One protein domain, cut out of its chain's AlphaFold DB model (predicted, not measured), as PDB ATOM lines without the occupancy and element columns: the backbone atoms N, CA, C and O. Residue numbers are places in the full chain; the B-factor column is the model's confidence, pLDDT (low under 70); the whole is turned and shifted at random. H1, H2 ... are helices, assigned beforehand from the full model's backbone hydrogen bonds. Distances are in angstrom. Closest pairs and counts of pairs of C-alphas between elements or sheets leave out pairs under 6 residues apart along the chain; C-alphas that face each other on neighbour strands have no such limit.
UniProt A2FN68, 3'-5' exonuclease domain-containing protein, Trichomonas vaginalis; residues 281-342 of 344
ATOM      1  N   SER A 281     234.898 247.769 254.316       78.75
ATOM      2  CA  SER A 281     234.085 247.518 255.512       78.75
ATOM      3  C   SER A 281     234.393 246.126 256.092       78.75
ATOM      4  O   SER A 281     234.596 245.189 255.317       78.75
ATOM      5  N   PRO A 282     234.386 245.935 257.426       79.56
ATOM      6  CA  PRO A 282     234.461 244.609 258.033       79.56
ATOM      7  C   PRO A 282     233.372 243.682 257.462       79.56
ATOM      8  O   PRO A 282     232.185 244.035 257.496       79.56
ATOM      9  N   PRO A 283     233.740 242.516 256.905       75.38
ATOM     10  CA  PRO A 283     232.810 241.694 256.147       75.38
ATOM     11  C   PRO A 283     231.742 241.100 257.076       75.38
ATOM     12  O   PRO A 283     232.024 240.704 258.203       75.38
ATOM     13  N   TYR A 284     230.493 241.042 256.608       81.81
ATOM     14  CA  TYR A 284     229.338 240.515 257.358       81.81
ATOM     15  C   TYR A 284     229.024 241.215 258.697       81.81
ATOM     16  O   TYR A 284     228.201 240.709 259.466       81.81
ATOM     17  N   ILE A 285     229.565 242.413 258.967       87.19
ATOM     18  CA  ILE A 285     229.252 243.159 260.199       87.19
ATOM     19  C   ILE A 285     227.737 243.372 260.379       87.19
ATOM     20  O   ILE A 285     227.212 243.099 261.457       87.19
ATOM     21  N   ASN A 286     227.018 243.664 259.289       86.25
ATOM     22  CA  ASN A 286     225.552 243.771 259.244       86.25
ATOM     23  C   ASN A 286     224.844 242.475 258.774       86.25
ATOM     24  O   ASN A 286     223.620 242.416 258.780       86.25
ATOM     25  N   GLY A 287     225.581 241.436 258.360       89.88
ATOM     26  CA  GLY A 287     225.038 240.203 257.760       89.88
ATOM     27  C   GLY A 287     225.082 238.973 258.677       89.88
ATOM     28  O   GLY A 287     225.578 239.035 259.801       89.88
ATOM     29  N   ARG A 288     224.597 237.817 258.209       94.31
ATOM     30  CA  ARG A 288     224.805 236.533 258.906       94.31
ATOM     31  C   ARG A 288     226.265 236.090 258.746       94.31
ATOM     32  O   ARG A 288     226.783 236.123 257.636       94.31
ATOM     33  N   ILE A 289     226.899 235.631 259.827       96.38
ATOM     34  CA  ILE A 289     228.192 234.931 259.756       96.38
ATOM     35  C   ILE A 289     227.922 233.504 259.232       96.38
ATOM     36  O   ILE A 289     227.132 232.789 259.858       96.38
ATOM     37  N   PRO A 290     228.506 233.086 258.091       94.94
ATOM     38  CA  PRO A 290     228.224 231.788 257.486       94.94
ATOM     39  C   PRO A 290     229.046 230.649 258.108       94.94
ATOM     40  O   PRO A 290     228.494 229.581 258.355       94.94
ATOM     41  N   ASN A 291     230.337 230.874 258.376       94.94
ATOM     42  CA  ASN A 291     231.306 229.860 258.796       94.94
ATOM     43  C   ASN A 291     232.333 230.430 259.804       94.94
ATOM     44  O   ASN A 291     232.357 231.634 260.079       94.94
ATOM     45  N   MET A 292     233.195 229.560 260.346       94.62
ATOM     46  CA  MET A 292     234.244 229.940 261.305       94.62
ATOM     47  C   MET A 292     235.294 230.890 260.707       94.62
ATOM     48  O   MET A 292     235.715 231.830 261.371       94.62
ATOM     49  N   GLU A 293     235.691 230.682 259.452       94.44
ATOM     50  CA  GLU A 293     236.689 231.508 258.758       94.44
ATOM     51  C   GLU A 293     236.270 232.987 258.709       94.44
ATOM     52  O   GLU A 293     237.032 233.873 259.093       94.44
ATOM     53  N   VAL A 294     235.019 233.258 258.323       95.25
ATOM     54  CA  VAL A 294     234.446 234.608 258.331       95.25
ATOM     55  C   VAL A 294     234.319 235.162 259.752       95.25
ATOM     56  O   VAL A 294     234.509 236.361 259.952       95.25
ATOM     57  N   ALA A 295     234.018 234.319 260.746       96.31
ATOM     58  CA  ALA A 295     233.957 234.746 262.142       96.31
ATOM     59  C   ALA A 295     235.329 235.233 262.637       96.31
ATOM     60  O   ALA A 295     235.423 236.315 263.212       96.31
ATOM     61  N   LEU A 296     236.392 234.474 262.354       96.31
ATOM     62  CA  LEU A 296     237.769 234.834 262.688       96.31
ATOM     63  C   LEU A 296     238.206 236.108 261.949       96.31
ATOM     64  O   LEU A 296     238.628 237.062 262.598       96.31
ATOM     65  N   LYS A 297     237.990 236.190 260.630       95.81
ATOM     66  CA  LYS A 297     238.315 237.384 259.826       95.81
ATOM     67  C   LYS A 297     237.596 238.640 260.319       95.81
ATOM     68  O   LYS A 297     238.215 239.695 260.431       95.81
ATOM     69  N   LEU A 298     236.309 238.548 260.672       96.62
ATOM     70  CA  LEU A 298     235.570 239.661 261.279       96.62
ATOM     71  C   LEU A 298     236.116 240.019 262.672       96.62
ATOM     72  O   LEU A 298     236.224 241.202 262.990       96.62
ATOM     73  N   TYR A 299     236.489 239.030 263.491       97.25
ATOM     74  CA  TYR A 299     237.075 239.266 264.811       97.25
ATOM     75  C   TYR A 299     238.405 240.027 264.728       97.25
ATOM     76  O   TYR A 299     238.512 241.105 265.315       97.25
ATOM     77  N   VAL A 300     239.380 239.504 263.972       96.38
ATOM     78  CA  VAL A 300     240.700 240.128 263.756       96.38
ATOM     79  C   VAL A 300     240.505 241.552 263.246       96.38
ATOM     80  O   VAL A 300     240.987 242.514 263.840       96.38
ATOM     81  N   ARG A 301     239.692 241.704 262.194       96.00
ATOM     82  CA  ARG A 301     239.425 242.991 261.557       96.00
ATOM     83  C   ARG A 301     238.809 244.022 262.503       96.00
ATOM     84  O   ARG A 301     239.175 245.193 262.431       96.00
ATOM     85  N   CYS A 302     237.883 243.620 263.373       97.31
ATOM     86  CA  CYS A 302     237.310 244.526 264.366       97.31
ATOM     87  C   CYS A 302     238.278 244.854 265.513       97.31
ATOM     88  O   CYS A 302     238.155 245.941 266.070       97.31
ATOM     89  N   CYS A 303     239.237 243.981 265.849       97.25
ATOM     90  CA  CYS A 303     240.306 244.314 266.797       97.25
ATOM     91  C   CYS A 303     241.243 245.373 266.203       97.25
ATOM     92  O   CYS A 303     241.312 246.469 266.748       97.25
ATOM     93  N   LEU A 304     241.817 245.118 265.021       96.50
ATOM     94  CA  LEU A 304     242.754 246.038 264.359       96.50
ATOM     95  C   LEU A 304     242.159 247.433 264.100       96.50
ATOM     96  O   LEU A 304     242.873 248.432 264.176       96.50
ATOM     97  N   ILE A 305     240.855 247.515 263.800       97.19
ATOM     98  CA  ILE A 305     240.135 248.789 263.646       97.19
ATOM     99  C   ILE A 305     239.890 249.486 264.989       97.19
ATOM    100  O   ILE A 305     239.921 250.710 265.041       97.19
ATOM    101  N   GLU A 306     239.603 248.753 266.067       97.38
ATOM    102  CA  GLU A 306     239.416 249.353 267.393       97.38
ATOM    103  C   GLU A 306     240.746 249.836 267.988       97.38
ATOM    104  O   GLU A 306     240.798 250.913 268.576       97.38
ATOM    105  N   GLU A 307     241.819 249.075 267.774       96.56
ATOM    106  CA  GLU A 307     243.190 249.393 268.181       96.56
ATOM    107  C   GLU A 307     243.727 250.622 267.419       96.56
ATOM    108  O   GLU A 307     244.315 251.513 268.026       96.56
ATOM    109  N   ASN A 308     243.428 250.742 266.118       97.31
ATOM    110  CA  ASN A 308     243.878 251.844 265.256       97.31
ATOM    111  C   ASN A 308     242.747 252.819 264.854       97.31
ATOM    112  O   ASN A 308     242.749 253.376 263.751       97.31
ATOM    113  N   PHE A 309     241.757 253.039 265.731       97.50
ATOM    114  CA  PHE A 309     240.493 253.704 265.368       97.50
ATOM    115  C   PHE A 309     240.650 255.119 264.785       97.50
ATOM    116  O   PHE A 309     239.886 255.502 263.898       97.50
ATOM    117  N   ASN A 310     241.666 255.878 265.203       97.44
ATOM    118  CA  ASN A 310     241.941 257.212 264.655       97.44
ATOM    119  C   ASN A 310     242.367 257.155 263.175       97.44
ATOM    120  O   ASN A 310     241.885 257.945 262.363       97.44
ATOM    121  N   LEU A 311     243.210 256.185 262.799       97.44
ATOM    122  CA  LEU A 311     243.620 255.967 261.406       97.44
ATOM    123  C   LEU A 311     242.485 255.353 260.577       97.44
ATOM    124  O   LEU A 311     242.330 255.689 259.405       97.44
ATOM    125  N   TYR A 312     241.627 254.529 261.185       97.44
ATOM    126  CA  TYR A 312     240.383 254.083 260.550       97.44
ATOM    127  C   TYR A 312     239.441 255.257 260.234       97.44
ATOM    128  O   TYR A 312     238.939 255.355 259.114       97.44
ATOM    129  N   GLN A 313     239.246 256.195 261.169       96.44
ATOM    130  CA  GLN A 313     238.449 257.403 260.922       96.44
ATOM    131  C   GLN A 313     239.074 258.346 259.886       96.44
ATOM    132  O   GLN A 313     238.335 259.104 259.255       96.44
ATOM    133  N   LEU A 314     240.387 258.281 259.661       96.62
ATOM    134  CA  LEU A 314     241.059 259.013 258.589       96.62
ATOM    135  C   LEU A 314     240.874 258.333 257.220       96.62
ATOM    136  O   LEU A 314     240.377 258.968 256.292       96.62
ATOM    137  N   PHE A 315     241.233 257.049 257.101       96.38
ATOM    138  CA  PHE A 315     241.405 256.371 255.807       96.38
ATOM    139  C   PHE A 315     240.189 255.594 255.284       96.38
ATOM    140  O   PHE A 315     240.126 255.310 254.088       96.38
ATOM    141  N   ALA A 316     239.223 255.218 256.129       95.31
ATOM    142  CA  ALA A 316     238.058 254.476 255.649       95.31
ATOM    143  C   ALA A 316     237.175 255.353 254.726       95.31
ATOM    144  O   ALA A 316     236.898 256.503 255.072       95.31
ATOM    145  N   PRO A 317     236.684 254.841 253.580       93.69
ATOM    146  CA  PRO A 317     235.726 255.551 252.732       93.69
ATOM    147  C   PRO A 317     234.464 255.945 253.509       93.69
ATOM    148  O   PRO A 317     234.005 255.190 254.364       93.69
ATOM    149  N   TRP A 318     233.911 257.132 253.247       92.69
ATOM    150  CA  TRP A 318     232.826 257.714 254.054       92.69
ATOM    151  C   TRP A 318     231.560 256.840 254.087       92.69
ATOM    152  O   TRP A 318     230.922 256.731 255.129       92.69
ATOM    153  N   ASP A 319     231.263 256.155 252.981       91.50
ATOM    154  CA  ASP A 319     230.179 255.181 252.791       91.50
ATOM    155  C   ASP A 319     230.395 253.871 253.576       91.50
ATOM    156  O   ASP A 319     229.467 253.088 253.776       91.50
ATOM    157  N   LYS A 320     231.629 253.641 254.040       91.62
ATOM    158  CA  LYS A 320     232.093 252.444 254.760       91.62
ATOM    159  C   LYS A 320     232.513 252.731 256.203       91.62
ATOM    160  O   LYS A 320     232.921 251.800 256.906       91.62
ATOM    161  N   LYS A 321     232.444 253.993 256.652       94.00
ATOM    162  CA  LYS A 321     232.773 254.380 258.031       94.00
ATOM    163  C   LYS A 321     231.738 253.828 259.006       94.00
ATOM    164  O   LYS A 321     230.531 253.895 258.791       94.00
ATOM    165  N   LEU A 322     232.245 253.302 260.112       95.25
ATOM    166  CA  LEU A 322     231.478 252.730 261.208       95.25
ATOM    167  C   LEU A 322     231.789 253.476 262.501       95.25
ATOM    168  O   LEU A 322     232.924 253.891 262.748       95.25
ATOM    169  N   SER A 323     230.787 253.589 263.367       96.12
ATOM    170  CA  SER A 323     231.009 253.996 264.751       96.12
ATOM    171  C   SER A 323     231.773 252.915 265.521       96.12
ATOM    172  O   SER A 323     231.611 251.715 265.279       96.12
ATOM    173  N   LEU A 324     232.547 253.331 266.527       97.12
ATOM    174  CA  LEU A 324     233.242 252.423 267.446       97.12
ATOM    175  C   LEU A 324     232.281 251.416 268.116       97.12
ATOM    176  O   LEU A 324     232.657 250.278 268.384       97.12
ATOM    177  N   ASN A 325     231.017 251.803 268.325       97.56
ATOM    178  CA  ASN A 325     229.969 250.912 268.828       97.56
ATOM    179  C   ASN A 325     229.643 249.782 267.832       97.56
ATOM    180  O   ASN A 325     229.640 248.618 268.220       97.56
ATOM    181  N   GLN A 326     229.453 250.087 266.542       96.56
ATOM    182  CA  GLN A 326     229.224 249.060 265.512       96.56
ATOM    183  C   GLN A 326     230.419 248.101 265.391       96.56
ATOM    184  O   GLN A 326     230.225 246.892 265.301       96.56
ATOM    185  N   ILE A 327     231.654 248.614 265.463       97.69
ATOM    186  CA  ILE A 327     232.880 247.794 265.456       97.69
ATOM    187  C   ILE A 327     232.914 246.843 266.664       97.69
ATOM    188  O   ILE A 327     233.132 245.641 266.498       97.69
ATOM    189  N   ARG A 328     232.604 247.341 267.868       97.81
ATOM    190  CA  ARG A 328     232.497 246.529 269.095       97.81
ATOM    191  C   ARG A 328     231.377 245.491 269.025       97.81
ATOM    192  O   ARG A 328     231.570 244.359 269.465       97.81
ATOM    193  N   GLN A 329     230.233 245.834 268.436       97.50
ATOM    194  CA  GLN A 329     229.142 244.891 268.171       97.50
ATOM    195  C   GLN A 329     229.580 243.795 267.188       97.50
ATOM    196  O   GLN A 329     229.338 242.619 267.454       97.50
ATOM    197  N   GLY A 330     230.297 244.151 266.116       97.12
ATOM    198  CA  GLY A 330     230.916 243.209 265.178       97.12
ATOM    199  C   GLY A 330     231.882 242.238 265.862       97.12
ATOM    200  O   GLY A 330     231.743 241.023 265.705       97.12
ATOM    201  N   LYS A 331     232.786 242.756 266.705       97.56
ATOM    202  CA  LYS A 331     233.729 241.954 267.505       97.56
ATOM    203  C   LYS A 331     233.012 240.972 268.436       97.56
ATOM    204  O   LYS A 331     233.325 239.784 268.437       97.56
ATOM    205  N   SER A 332     232.020 241.443 269.193       97.69
ATOM    206  CA  SER A 332     231.236 240.613 270.123       97.69
ATOM    207  C   SER A 332     230.400 239.548 269.406       97.69
ATOM    208  O   SER A 332     230.322 238.405 269.852       97.69
ATOM    209  N   LYS A 333     229.817 239.891 268.254       97.19
ATOM    210  CA  LYS A 333     229.076 238.977 267.376       97.19
ATOM    211  C   LYS A 333     229.975 237.864 266.825       97.19
ATOM    212  O   LYS A 333     229.572 236.703 266.838       97.19
ATOM    213  N   ALA A 334     231.194 238.202 266.402       97.12
ATOM    214  CA  ALA A 334     232.199 237.232 265.977       97.12
ATOM    215  C   ALA A 334     232.639 236.312 267.130       97.12
ATOM    216  O   ALA A 334     232.574 235.092 266.988       97.12
ATOM    217  N   LEU A 335     232.978 236.873 268.300       96.62
ATOM    218  CA  LEU A 335     233.316 236.107 269.511       96.62
ATOM    219  C   LEU A 335     232.223 235.107 269.905       96.62
ATOM    220  O   LEU A 335     232.520 233.951 270.207       96.62
ATOM    221  N   ASN A 336     230.960 235.536 269.889       96.31
ATOM    222  CA  ASN A 336     229.828 234.678 270.229       96.31
ATOM    223  C   ASN A 336     229.628 233.559 269.196       96.31
ATOM    224  O   ASN A 336     229.300 232.440 269.581       96.31
ATOM    225  N   TYR A 337     229.867 233.822 267.905       96.38
ATOM    226  CA  TYR A 337     229.856 232.765 266.891       96.38
ATOM    227  C   TYR A 337     230.963 231.737 267.157       96.38
ATOM    228  O   TYR A 337     230.657 230.551 267.245       96.38
ATOM    229  N   ILE A 338     232.214 232.183 267.334       95.69
ATOM    230  CA  ILE A 338     233.385 231.312 267.550       95.69
ATOM    231  C   ILE A 338     233.156 230.390 268.760       95.69
ATOM    232  O   ILE A 338     233.229 229.169 268.631       95.69
ATOM    233  N   ARG A 339     232.780 230.963 269.912       94.44
ATOM    234  CA  ARG A 339     232.529 230.226 271.166       94.44
ATOM    235  C   ARG A 339     231.405 229.193 271.058       94.44
ATOM    236  O   ARG A 339     231.477 228.141 271.686       94.44
ATOM    237  N   ASN A 340     230.376 229.465 270.257       94.25
ATOM    238  CA  ASN A 340     229.231 228.564 270.117       94.25
ATOM    239  C   ASN A 340     229.515 227.330 269.242       94.25
ATOM    240  O   ASN A 340     228.721 226.391 269.275       94.25
ATOM    241  N   GLN A 341     230.624 227.287 268.490       90.25
ATOM    242  CA  GLN A 341     230.944 226.155 267.607       90.25
ATOM    243  C   GLN A 341     231.513 224.919 268.328       90.25
ATOM    244  O   GLN A 341     231.633 223.882 267.690       90.25
ATOM    245  N   ARG A 342     231.845 224.985 269.630       63.06
ATOM    246  CA  ARG A 342     232.260 223.850 270.499       63.06
ATOM    247  C   ARG A 342     233.473 222.989 270.071       63.06
ATOM    248  O   ARG A 342     233.844 222.099 270.830       63.06
TER     249      ARG A 342
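What this domain is: This is residues 281 to 342 of the 344 residues of the protein "3'-5' exonuclease domain-containing protein" of Trichomonas vaginalis (UniProt A2FN68). Two long helices, H1 and H3, lie side by side and run opposite ways, with the short helix H2 set crosswise near one end of the pair. Residues 281 to 291, before H1, run along one side of the two helices. The printed part has 62 residues with three named helices, H1, H2, H3 in chain order, and no named strand; the class is all helix. It is compact, with a radius of gyration of the C-alphas of 11.5 A, and elongated, spanning 38 by 20 by 17 A.

Where its parts are: H1, residues 292 to 307, begins at C-alpha 292 (234.244, 229.940, 261.305) and measures 22.5 A. H2, residues 309 to 315, measures 10.0 A. H3, residues 324 to 340, measures 24.3 A and ends at C-alpha 340 (229.231, 228.564, 270.117).

How they stand to each other: H1 and H3 touch, closest at the C-alphas of Ala 295 and Ala 334, 4.9 A apart. Their tilt is shallow at 33 degrees, only just short of steep, opposite ways. H2 is close to but not clearly touching H1, about perpendicular at 85 degrees, with the closest C-alphas, of Ile 305 and Tyr 312, 6.1 A apart. In H1, H2 and H3 every O i to N i+4 pair is within hydrogen-bond range.

The domain as a whole: The C-alphas farthest apart, of Leu 314 and Arg 342, are 38.2 A apart. The printed part has no cut and no long link between helices. Mean pLDDT of the printed part is 94.0; residue 342 is under 70.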